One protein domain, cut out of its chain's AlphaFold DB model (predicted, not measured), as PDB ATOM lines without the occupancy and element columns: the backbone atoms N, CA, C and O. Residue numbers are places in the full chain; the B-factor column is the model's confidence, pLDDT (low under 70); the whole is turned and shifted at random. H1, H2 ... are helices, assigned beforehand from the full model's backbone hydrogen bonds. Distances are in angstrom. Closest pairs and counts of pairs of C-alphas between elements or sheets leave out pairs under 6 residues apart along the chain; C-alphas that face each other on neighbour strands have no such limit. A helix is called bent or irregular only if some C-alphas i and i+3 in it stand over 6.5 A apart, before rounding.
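Overview. This is residues 8 to 92 of the 196 residues of an uncharacterized protein of Firmicutes bacterium AM31-12AC (UniProt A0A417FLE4). The longest helix, H2, runs nearly the whole length of an elongated bundle of three helices, with H4 side by side with it and H3 slanting away from H2; H4 packs on both H2 and H3. Short H1 packs on the first part of H2 and on H4, while residues 45 to 50 stick out at the far end of H2. The printed part has 85 residues with four named helices, in the order H1, H2, H3, H4, and no named strand; the class is all helix. It is only just compact, close to loose, with a radius of gyration of the C-alphas of 14.0 A, and spans 44 by 26 by 15 A.

Arrangement. H2, residues 19 to 45, and H4, residues 78 to 90, are the hubs, touching three helices each. They touch each other at a shallow tilt of 10 degrees, the same way; their closest C-alphas, of Asn 21 and Gly 78, are 5.8 A apart. H3, residues 54 to 73, touches H4 at a shallow tilt of 26 degrees, opposite ways, closest at the C-alphas of Ser 57 and Tyr 89, 5.3 A. H2 and H3 only just touch, with 3 pairs of C-alphas within 8 A, through residues 36 to 40 of H2 and residue 54 of H3 alone; the closest C-alphas, of Ile 36 and Thr 54, are 5.5 A apart. Their tilt of 35.1 degrees, opposite ways, is only just steep. H2, H3 and H4 form an up and down bundle, each running against the one before it in the chain. H1, residues 8 to 15, touches residues 21 to 25 of H2 alone, opposite ways at a shallow tilt of 27 degrees; the closest C-alphas, of Ser 15 and Asn 21, are 4.3 A apart. H1 and H4 touch at the C-alphas of Leu 11 and Gly 78, 5.7 A apart. H1 and H2, H2 and H3, and H3 and H4 are helical hairpins. In H1 and H4 every O i to N i+4 pair is within hydrogen-bond range; in H2 22 of 23 are, and in H3 13 of 16.

Along the chain. H2 runs 39.9 A from C-alpha 19 at (345.952, 339.509, 288.222) to C-alpha 45 at (339.051, 377.843, 296.937). H3 spans 22.3 A and is irregular, with C-alphas 67 and 70 9.5 A apart and a kink of 62 degrees near residue 67. H4 spans 17.9 A and ends at C-alpha 90 at (341.752, 363.389, 286.343). H1 spans 10.6 A.

Size, cuts and confidence. The two C-alphas farthest apart are those of His 17 and Thr 48, 45.6 A. The printed part has no cut. The links H1 to H2 and H3 to H4 are tight, and H2 to H3 is short. Mean pLDDT of the printed part is 81.2; residues 38 to 55 are under 70.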
ATOM      1  N   GLU A   8     332.410 351.103 286.958       94.75
ATOM      2  CA  GLU A   8     333.042 350.636 288.204       94.75
ATOM      3  C   GLU A   8     332.706 349.169 288.510       94.75
ATOM      4  O   GLU A   8     333.590 348.378 288.835       94.75
ATOM      5  N   GLU A   9     331.438 348.771 288.343       94.44
ATOM      6  CA  GLU A   9     331.037 347.367 288.477       94.44
ATOM      7  C   GLU A   9     331.727 346.518 287.407       94.44
ATOM      8  O   GLU A   9     332.193 345.422 287.700       94.44
ATOM      9  N   HIS A  10     331.838 347.017 286.175       95.62
ATOM     10  CA  HIS A  10     332.527 346.295 285.116       95.62
ATOM     11  C   HIS A  10     334.012 346.077 285.437       95.62
ATOM     12  O   HIS A  10     334.460 344.932 285.370       95.62
ATOM     13  N   LEU A  11     334.731 347.118 285.879       94.75
ATOM     14  CA  LEU A  11     336.131 347.021 286.311       94.75
ATOM     15  C   LEU A  11     336.298 345.992 287.439       94.75
ATOM     16  O   LEU A  11     337.206 345.166 287.392       94.75
ATOM     17  N   HIS A  12     335.381 345.988 288.411       93.25
ATOM     18  CA  HIS A  12     335.389 345.021 289.508       93.25
ATOM     19  C   HIS A  12     335.098 343.576 289.069       93.25
ATOM     20  O   HIS A  12     335.565 342.622 289.686       93.25
ATOM     21  N   GLN A  13     334.301 343.370 288.022       91.94
ATOM     22  CA  GLN A  13     334.037 342.021 287.518       91.94
ATOM     23  C   GLN A  13     335.231 341.492 286.717       91.94
ATOM     24  O   GLN A  13     335.649 340.356 286.924       91.94
ATOM     25  N   VAL A  14     335.827 342.311 285.847       90.31
ATOM     26  CA  VAL A  14     336.989 341.892 285.039       90.31
ATOM     27  C   VAL A  14     338.278 341.761 285.859       90.31
ATOM     28  O   VAL A  14     339.194 341.053 285.432       90.31
ATOM     29  N   SER A  15     338.352 342.383 287.041       87.94
ATOM     30  CA  SER A  15     339.474 342.245 287.981       87.94
ATOM     31  C   SER A  15     339.538 340.888 288.681       87.94
ATOM     32  O   SER A  15     340.627 340.426 289.003       87.94
ATOM     33  N   LYS A  16     338.401 340.203 288.851       85.62
ATOM     34  CA  LYS A  16     338.331 338.877 289.498       85.62
ATOM     35  C   LYS A  16     338.967 337.753 288.687       85.62
ATOM     36  O   LYS A  16     339.192 336.673 289.221       85.62
ATOM     37  N   HIS A  17     339.191 337.981 287.397       75.62
ATOM     38  CA  HIS A  17     339.586 336.940 286.454       75.62
ATOM     39  C   HIS A  17     341.051 337.035 286.009       75.62
ATOM     40  O   HIS A  17     341.531 336.103 285.370       75.62
ATOM     41  N   HIS A  18     341.757 338.133 286.311       74.62
ATOM     42  CA  HIS A  18     343.133 338.339 285.855       74.62
ATOM     43  C   HIS A  18     343.927 339.247 286.807       74.62
ATOM     44  O   HIS A  18     343.490 340.362 287.100       74.62
ATOM     45  N   ASP A  19     345.122 338.814 287.220       70.62
ATOM     46  CA  ASP A  19     345.952 339.509 288.222       70.62
ATOM     47  C   ASP A  19     346.269 340.964 287.840       70.62
ATOM     48  O   ASP A  19     346.217 341.866 288.675       70.62
ATOM     49  N   THR A  20     346.526 341.241 286.556       74.94
ATOM     50  CA  THR A  20     346.784 342.618 286.097       74.94
ATOM     51  C   THR A  20     345.563 343.529 286.255       74.94
ATOM     52  O   THR A  20     345.716 344.696 286.612       74.94
ATOM     53  N   ASN A  21     344.345 343.014 286.062       78.50
ATOM     54  CA  ASN A  21     343.118 343.793 286.231       78.50
ATOM     55  C   ASN A  21     342.811 344.049 287.716       78.50
ATOM     56  O   ASN A  21     342.231 345.084 288.050       78.50
ATOM     57  N   HIS A  22     343.229 343.153 288.616       82.25
ATOM     58  CA  HIS A  22     343.179 343.386 290.061       82.25
ATOM     59  C   HIS A  22     344.055 344.575 290.477       82.25
ATOM     60  O   HIS A  22     343.617 345.444 291.240       82.25
ATOM     61  N   SER A  23     345.265 344.672 289.918       84.44
ATOM     62  CA  SER A  23     346.140 345.831 290.122       84.44
ATOM     63  C   SER A  23     345.511 347.125 289.599       84.44
ATOM     64  O   SER A  23     345.536 348.134 290.302       84.44
ATOM     65  N   LEU A  24     344.878 347.102 288.419       86.69
ATOM     66  CA  LEU A  24     344.177 348.273 287.867       86.69
ATOM     67  C   LEU A  24     343.033 348.745 288.769       86.69
ATOM     68  O   LEU A  24     342.931 349.940 289.046       86.69
ATOM     69  N   GLN A  25     342.204 347.825 289.273       87.88
ATOM     70  CA  GLN A  25     341.141 348.183 290.216       87.88
ATOM     71  C   GLN A  25     341.723 348.805 291.496       87.88
ATOM     72  O   GLN A  25     341.253 349.846 291.945       87.88
ATOM     73  N   SER A  26     342.784 348.212 292.048       86.38
ATOM     74  CA  SER A  26     343.426 348.707 293.272       86.38
ATOM     75  C   SER A  26     343.986 350.124 293.099       86.38
ATOM     76  O   SER A  26     343.801 350.986 293.962       86.38
ATOM     77  N   VAL A  27     344.637 350.386 291.959       87.31
ATOM     78  CA  VAL A  27     345.130 351.720 291.595       87.31
ATOM     79  C   VAL A  27     343.967 352.700 291.458       87.31
ATOM     80  O   VAL A  27     344.028 353.790 292.029       87.31
ATOM     81  N   TYR A  28     342.899 352.312 290.760       89.75
ATOM     82  CA  TYR A  28     341.713 353.148 290.591       89.75
ATOM     83  C   TYR A  28     341.083 353.536 291.936       89.75
ATOM     84  O   TYR A  28     340.884 354.721 292.203       89.75
ATOM     85  N   ASP A  29     340.846 352.569 292.825       88.88
ATOM     86  CA  ASP A  29     340.210 352.798 294.127       88.88
ATOM     87  C   ASP A  29     341.051 353.713 295.036       88.88
ATOM     88  O   ASP A  29     340.526 354.524 295.811       88.88
ATOM     89  N   LEU A  30     342.382 353.611 294.960       85.25
ATOM     90  CA  LEU A  30     343.286 354.512 295.671       85.25
ATOM     91  C   LEU A  30     343.236 355.928 295.088       85.25
ATOM     92  O   LEU A  30     343.067 356.896 295.838       85.25
ATOM     93  N   GLN A  31     343.364 356.051 293.768       83.06
ATOM     94  CA  GLN A  31     343.419 357.344 293.092       83.06
ATOM     95  C   GLN A  31     342.096 358.093 293.188       83.06
ATOM     96  O   GLN A  31     342.091 359.262 293.563       83.06
ATOM     97  N   LYS A  32     340.962 357.414 292.991       86.25
ATOM     98  CA  LYS A  32     339.627 357.982 293.201       86.25
ATOM     99  C   LYS A  32     339.496 358.598 294.595       86.25
ATOM    100  O   LYS A  32     339.076 359.743 294.716       86.25
ATOM    101  N   ARG A  33     339.912 357.894 295.657       83.69
ATOM    102  CA  ARG A  33     339.868 358.427 297.036       83.69
ATOM    103  C   ARG A  33     340.769 359.645 297.238       83.69
ATOM    104  O   ARG A  33     340.399 360.558 297.975       83.69
ATOM    105  N   LYS A  34     341.955 359.669 296.625       78.81
ATOM    106  CA  LYS A  34     342.851 360.836 296.653       78.81
ATOM    107  C   LYS A  34     342.215 362.025 295.925       78.81
ATOM    108  O   LYS A  34     342.031 363.072 296.537       78.81
ATOM    109  N   LEU A  35     341.805 361.829 294.675       76.75
ATOM    110  CA  LEU A  35     341.214 362.856 293.815       76.75
ATOM    111  C   LEU A  35     339.936 363.441 294.415       76.75
ATOM    112  O   LEU A  35     339.796 364.655 294.450       76.75
ATOM    113  N   ILE A  36     339.059 362.616 294.992       76.00
ATOM    114  CA  ILE A  36     337.844 363.085 295.672       76.00
ATOM    115  C   ILE A  36     338.173 364.087 296.787       76.00
ATOM    116  O   ILE A  36     337.509 365.117 296.914       76.00
ATOM    117  N   ARG A  37     339.219 363.824 297.580       72.75
ATOM    118  CA  ARG A  37     339.651 364.740 298.647       72.75
ATOM    119  C   ARG A  37     340.227 366.040 298.088       72.75
ATOM    120  O   ARG A  37     339.880 367.103 298.589       72.75
ATOM    121  N   TYR A  38     341.049 365.971 297.041       67.50
ATOM    122  CA  TYR A  38     341.646 367.171 296.444       67.50
ATOM    123  C   TYR A  38     340.627 368.031 295.700       67.50
ATOM    124  O   TYR A  38     340.573 369.236 295.931       67.50
ATOM    125  N   LEU A  39     339.761 367.430 294.885       65.81
ATOM    126  CA  LEU A  39     338.672 368.145 294.214       65.81
ATOM    127  C   LEU A  39     337.736 368.813 295.236       65.81
ATOM    128  O   LEU A  39     337.309 369.941 295.038       65.81
ATOM    129  N   SER A  40     337.515 368.204 296.406       64.25
ATOM    130  CA  SER A  40     336.753 368.863 297.480       64.25
ATOM    131  C   SER A  40     337.438 370.131 298.029       64.25
ATOM    132  O   SER A  40     336.751 371.055 298.454       64.25
ATOM    133  N   SER A  41     338.775 370.226 297.988       61.94
ATOM    134  CA  SER A  41     339.521 371.444 298.376       61.94
ATOM    135  C   SER A  41     339.515 372.551 297.306       61.94
ATOM    136  O   SER A  41     339.657 373.736 297.627       61.94
ATOM    137  N   ILE A  42     339.265 372.193 296.040       58.94
ATOM    138  CA  ILE A  42     338.986 373.160 294.965       58.94
ATOM    139  C   ILE A  42     337.726 373.946 295.332       58.94
ATOM    140  O   ILE A  42     337.752 375.171 295.343       58.94
ATOM    141  N   VAL A  43     336.661 373.270 295.772       52.19
ATOM    142  CA  VAL A  43     335.390 373.914 296.156       52.19
ATOM    143  C   VAL A  43     335.568 374.977 297.251       52.19
ATOM    144  O   VAL A  43     334.952 376.037 297.184       52.19
ATOM    145  N   THR A  44     336.455 374.762 298.230       52.84
ATOM    146  CA  THR A  44     336.758 375.780 299.258       52.84
ATOM    147  C   THR A  44     337.556 376.978 298.730       52.84
ATOM    148  O   THR A  44     337.528 378.054 299.331       52.84
ATOM    149  N   THR A  45     338.249 376.806 297.605       52.88
ATOM    150  CA  THR A  45     339.051 377.843 296.937       52.88
ATOM    151  C   THR A  45     338.216 378.656 295.931       52.88
ATOM    152  O   THR A  45     338.497 379.840 295.734       52.88
ATOM    153  N   TYR A  46     337.140 378.075 295.373       54.25
ATOM    154  CA  TYR A  46     336.271 378.693 294.354       54.25
ATOM    155  C   TYR A  46     334.775 378.642 294.727       54.25
ATOM    156  O   TYR A  46     334.013 377.868 294.153       54.25
ATOM    157  N   PRO A  47     334.301 379.485 295.658       48.34
ATOM    158  CA  PRO A  47     332.907 379.443 296.107       48.34
ATOM    159  C   PRO A  47     331.882 379.925 295.063       48.34
ATOM    160  O   PRO A  47     330.691 379.676 295.228       48.34
ATOM    161  N   THR A  48     332.301 380.633 294.004       44.12
ATOM    162  CA  THR A  48     331.384 381.348 293.093       44.12
ATOM    163  C   THR A  48     331.165 380.694 291.735       44.12
ATOM    164  O   THR A  48     330.399 381.239 290.940       44.12
ATOM    165  N   TYR A  49     331.808 379.567 291.419       45.16
ATOM    166  CA  TYR A  49     331.612 378.958 290.105       45.16
ATOM    167  C   TYR A  49     331.796 377.450 290.088       45.16
ATOM    168  O   TYR A  49     332.815 376.956 290.556       45.16
ATOM    169  N   SER A  50     330.820 376.790 289.447       41.69
ATOM    170  CA  SER A  50     330.681 375.349 289.236       41.69
ATOM    171  C   SER A  50     330.793 374.551 290.533       41.69
ATOM    172  O   SER A  50     331.792 374.565 291.241       41.69
ATOM    173  N   THR A  51     329.756 373.790 290.838       44.53
ATOM    174  CA  THR A  51     329.849 372.634 291.722       44.53
ATOM    175  C   THR A  51     330.862 371.636 291.123       44.53
ATOM    176  O   THR A  51     330.474 370.606 290.582       44.53
ATOM    177  N   HIS A  52     332.168 371.936 291.190       51.91
ATOM    178  CA  HIS A  52     333.295 371.002 291.053       51.91
ATOM    179  C   HIS A  52     333.417 370.196 292.343       51.91
ATOM    180  O   HIS A  52     334.483 370.026 292.933       51.91
ATOM    181  N   ASP A  53     332.273 369.737 292.823       54.41
ATOM    182  CA  ASP A  53     332.238 368.721 293.831       54.41
ATOM    183  C   ASP A  53     332.662 367.401 293.171       54.41
ATOM    184  O   ASP A  53     332.781 367.234 291.954       54.41
ATOM    185  N   THR A  54     332.887 366.413 294.007       55.72
ATOM    186  CA  THR A  54     333.151 365.036 293.596       55.72
ATOM    187  C   THR A  54     332.042 364.460 292.700       55.72
ATOM    188  O   THR A  54     332.258 363.446 292.031       55.72
ATOM    189  N   TRP A  55     330.886 365.131 292.624       65.00
ATOM    190  CA  TRP A  55     329.784 364.807 291.738       65.00
ATOM    191  C   TRP A  55     330.024 365.249 290.292       65.00
ATOM    192  O   TRP A  55     329.462 364.608 289.410       65.00
ATOM    193  N   HIS A  56     330.892 366.223 289.984       75.12
ATOM    194  CA  HIS A  56     331.200 366.579 288.587       75.12
ATOM    195  C   HIS A  56     331.825 365.404 287.817       75.12
ATOM    196  O   HIS A  56     331.279 364.954 286.805       75.12
ATOM    197  N   SER A  57     332.909 364.822 288.340       82.38
ATOM    198  CA  SER A  57     333.524 363.624 287.753       82.38
ATOM    199  C   SER A  57     332.562 362.434 287.741       82.38
ATOM    200  O   SER A  57     332.506 361.700 286.754       82.38
ATOM    201  N   ALA A  58     331.750 362.255 288.791       84.50
ATOM    202  CA  ALA A  58     330.735 361.199 288.824       84.50
ATOM    203  C   ALA A  58     329.640 361.401 287.759       84.50
ATOM    204  O   ALA A  58     329.175 360.432 287.158       84.50
ATOM    205  N   ASN A  59     329.259 362.649 287.473       88.12
ATOM    206  CA  ASN A  59     328.299 362.998 286.430       88.12
ATOM    207  C   ASN A  59     328.866 362.719 285.037       88.12
ATOM    208  O   ASN A  59     328.148 362.170 284.202       88.12
ATOM    209  N   ILE A  60     330.152 363.008 284.801       90.00
ATOM    210  CA  ILE A  60     330.845 362.630 283.558       90.00
ATOM    211  C   ILE A  60     330.822 361.109 283.383       90.00
ATOM    212  O   ILE A  60     330.404 360.624 282.332       90.00
ATOM    213  N   VAL A  61     331.193 360.344 284.418       93.12
ATOM    214  CA  VAL A  61     331.130 358.872 284.378       93.12
ATOM    215  C   VAL A  61     329.704 358.401 284.079       93.12
ATOM    216  O   VAL A  61     329.502 357.594 283.176       93.12
ATOM    217  N   SER A  62     328.699 358.948 284.766       93.06
ATOM    218  CA  SER A  62     327.291 358.596 284.550       93.06
ATOM    219  C   SER A  62     326.817 358.909 283.127       93.06
ATOM    220  O   SER A  62     326.106 358.100 282.523       93.06
ATOM    221  N   ALA A  63     327.235 360.043 282.557       94.31
ATOM    222  CA  ALA A  63     326.933 360.421 281.182       94.31
ATOM    223  C   ALA A  63     327.571 359.448 280.179       94.31
ATOM    224  O   ALA A  63     326.878 358.954 279.287       94.31
ATOM    225  N   ILE A  64     328.848 359.098 280.369       95.69
ATOM    226  CA  ILE A  64     329.545 358.093 279.552       95.69
ATOM    227  C   ILE A  64     328.820 356.744 279.642       95.69
ATOM    228  O   ILE A  64     328.531 356.122 278.620       95.69
ATOM    229  N   GLU A  65     328.453 356.304 280.844       96.25
ATOM    230  CA  GLU A  65     327.697 355.066 281.048       96.25
ATOM    231  C   GLU A  65     326.334 355.074 280.357       96.25
ATOM    232  O   GLU A  65     325.894 354.035 279.869       96.25
ATOM    233  N   ASN A  66     325.651 356.220 280.320       94.69
ATOM    234  CA  ASN A  66     324.361 356.353 279.644       94.69
ATOM    235  C   ASN A  66     324.518 356.294 278.119       94.69
ATOM    236  O   ASN A  66     323.699 355.665 277.450       94.69
ATOM    237  N   ILE A  67     325.586 356.885 277.573       95.94
ATOM    238  CA  ILE A  67     325.919 356.817 276.142       95.94
ATOM    239  C   ILE A  67     326.272 355.378 275.743       95.94
ATOM    240  O   ILE A  67     325.754 354.837 274.759       95.94
ATOM    241  N   LEU A  68     327.147 354.728 276.514       96.00
ATOM    242  CA  LEU A  68     327.578 353.364 276.235       96.00
ATOM    243  C   LEU A  68     326.434 352.370 276.454       96.00
ATOM    244  O   LEU A  68     326.190 351.506 275.611       96.00
ATOM    245  N   GLY A  69     325.704 352.493 277.555       95.50
ATOM    246  CA  GLY A  69     324.764 351.476 277.996       95.50
ATOM    247  C   GLY A  69     325.459 350.157 278.354       95.50
ATOM    248  O   GLY A  69     326.639 349.922 278.080       95.50
ATOM    249  N   LYS A  70     324.700 349.249 278.969       95.75
ATOM    250  CA  LYS A  70     325.221 347.977 279.495       95.75
ATOM    251  C   LYS A  70     325.990 347.156 278.453       95.75
ATOM    252  O   LYS A  70     327.039 346.601 278.773       95.75
ATOM    253  N   ASP A  71     325.467 347.058 277.235       95.56
ATOM    254  CA  ASP A  71     326.005 346.139 276.230       95.56
ATOM    255  C   ASP A  71     327.334 346.611 275.640       95.56
ATOM    256  O   ASP A  71     328.162 345.774 275.287       95.56
ATOM    257  N   ARG A  72     327.576 347.928 275.561       97.06
ATOM    258  CA  ARG A  72     328.884 348.457 275.138       97.06
ATOM    259  C   ARG A  72     329.881 348.481 276.286       97.06
ATOM    260  O   ARG A  72     331.034 348.149 276.045       97.06
ATOM    261  N   ILE A  73     329.444 348.767 277.517       97.25
ATOM    262  CA  ILE A  73     330.316 348.675 278.702       97.25
ATOM    263  C   ILE A  73     330.933 347.276 278.793       97.25
ATOM    264  O   ILE A  73     332.137 347.155 278.939       97.25
ATOM    265  N   LYS A  74     330.139 346.213 278.610       95.56
ATOM    266  CA  LYS A  74     330.625 344.823 278.659       95.56
ATOM    267  C   LYS A  74     331.651 344.439 277.585       95.56
ATOM    268  O   LYS A  74     332.219 343.355 277.684       95.56
ATOM    269  N   LYS A  75     331.827 345.258 276.544       96.06
ATOM    270  CA  LYS A  75     332.805 345.023 275.470       96.06
ATOM    271  C   LYS A  75     334.155 345.679 275.750       96.06
ATOM    272  O   LYS A  75     335.090 345.435 274.997       96.06
ATOM    273  N   LEU A  76     334.242 346.520 276.777       95.88
ATOM    274  CA  LEU A  76     335.485 347.164 277.168       95.88
ATOM    275  C   LEU A  76     336.420 346.141 277.815       95.88
ATOM    276  O   LEU A  76     335.986 345.227 278.516       95.88
ATOM    277  N   THR A  77     337.721 346.296 277.595       94.12
ATOM    278  CA  THR A  77     338.709 345.572 278.396       94.12
ATOM    279  C   THR A  77     338.819 346.196 279.792       94.12
ATOM    280  O   THR A  77     338.349 347.313 280.044       94.12
ATOM    281  N   GLY A  78     339.485 345.499 280.720       91.19
ATOM    282  CA  GLY A  78     339.820 346.076 282.028       91.19
ATOM    283  C   GLY A  78     340.646 347.359 281.908       91.19
ATOM    284  O   GLY A  78     340.400 348.307 282.649       91.19
ATOM    285  N   ILE A  79     341.546 347.424 280.920       91.69
ATOM    286  CA  ILE A  79     342.367 348.607 280.637       91.69
ATOM    287  C   ILE A  79     341.506 349.751 280.098       91.69
ATOM    288  O   ILE A  79     341.590 350.855 280.627       91.69
ATOM    289  N   ASP A  80     340.641 349.502 279.110       94.56
ATOM    290  CA  ASP A  80     339.769 350.552 278.554       94.56
ATOM    291  C   ASP A  80     338.867 351.148 279.640       94.56
ATOM    292  O   ASP A  80     338.724 352.363 279.765       94.56
ATOM    293  N   THR A  81     338.293 350.275 280.471       95.44
ATOM    294  CA  THR A  81     337.418 350.666 281.580       95.44
ATOM    295  C   THR A  81     338.174 351.496 282.611       95.44
ATOM    296  O   THR A  81     337.693 352.549 283.030       95.44
ATOM    297  N   PHE A  82     339.376 351.049 282.990       93.69
ATOM    298  CA  PHE A  82     340.262 351.779 283.889       93.69
ATOM    299  C   PHE A  82     340.617 353.164 283.336       93.69
ATOM    300  O   PHE A  82     340.488 354.152 284.056       93.69
ATOM    301  N   LEU A  83     341.011 353.259 282.063       93.06
ATOM    302  CA  LEU A  83     341.405 354.521 281.439       93.06
ATOM    303  C   LEU A  83     340.242 355.510 281.361       93.06
ATOM    304  O   LEU A  83     340.421 356.673 281.707       93.06
ATOM    305  N   ILE A  84     339.041 355.063 280.979       94.88
ATOM    306  CA  ILE A  84     337.848 355.925 280.952       94.88
ATOM    307  C   ILE A  84     337.572 356.502 282.342       94.88
ATOM    308  O   ILE A  84     337.361 357.709 282.486       94.88
ATOM    309  N   LEU A  85     337.590 355.646 283.366       93.62
ATOM    310  CA  LEU A  85     337.356 356.065 284.742       93.62
ATOM    311  C   LEU A  85     338.441 357.040 285.219       93.62
ATOM    312  O   LEU A  85     338.115 358.103 285.741       93.62
ATOM    313  N   MET A  86     339.720 356.728 285.005       89.69
ATOM    314  CA  MET A  86     340.825 357.601 285.405       89.69
ATOM    315  C   MET A  86     340.785 358.952 284.688       89.69
ATOM    316  O   MET A  86     340.896 359.981 285.352       89.69
ATOM    317  N   CYS A  87     340.541 358.981 283.377       88.94
ATOM    318  CA  CYS A  87     340.394 360.225 282.620       88.94
ATOM    319  C   CYS A  87     339.260 361.095 283.178       88.94
ATOM    320  O   CYS A  87     339.459 362.289 283.388       88.94
ATOM    321  N   ALA A  88     338.099 360.511 283.494       89.00
ATOM    322  CA  ALA A  88     336.974 361.261 284.054       89.00
ATOM    323  C   ALA A  88     337.290 361.888 285.428       89.00
ATOM    324  O   ALA A  88     336.857 363.004 285.716       89.00
ATOM    325  N   TYR A  89     338.070 361.211 286.274       82.94
ATOM    326  CA  TYR A  89     338.471 361.757 287.576       82.94
ATOM    327  C   TYR A  89     339.684 362.699 287.505       82.94
ATOM    328  O   TYR A  89     339.835 363.548 288.379       82.94
ATOM    329  N   MET A  90     340.538 362.577 286.484       81.38
ATOM    330  CA  MET A  90     341.752 363.389 286.343       81.38
ATOM    331  C   MET A  90     341.598 364.616 285.438       81.38
ATOM    332  O   MET A  90     342.473 365.476 285.467       81.38
ATOM    333  N   HIS A  91     340.528 364.720 284.643       80.81
ATOM    334  CA  HIS A  91     340.414 365.762 283.611       80.81
ATOM    335  C   HIS A  91     340.587 367.196 284.147       80.81
ATOM    336  O   HIS A  91     341.274 367.996 283.523       80.81
ATOM    337  N   ASP A  92     340.053 367.487 285.334       76.44
ATOM    338  CA  ASP A  92     340.123 368.808 285.969       76.44
ATOM    339  C   ASP A  92     341.328 368.990 286.900       76.44
ATOM    340  O   ASP A  92     341.504 370.054 287.487       76.44
TER     341      ASP A  92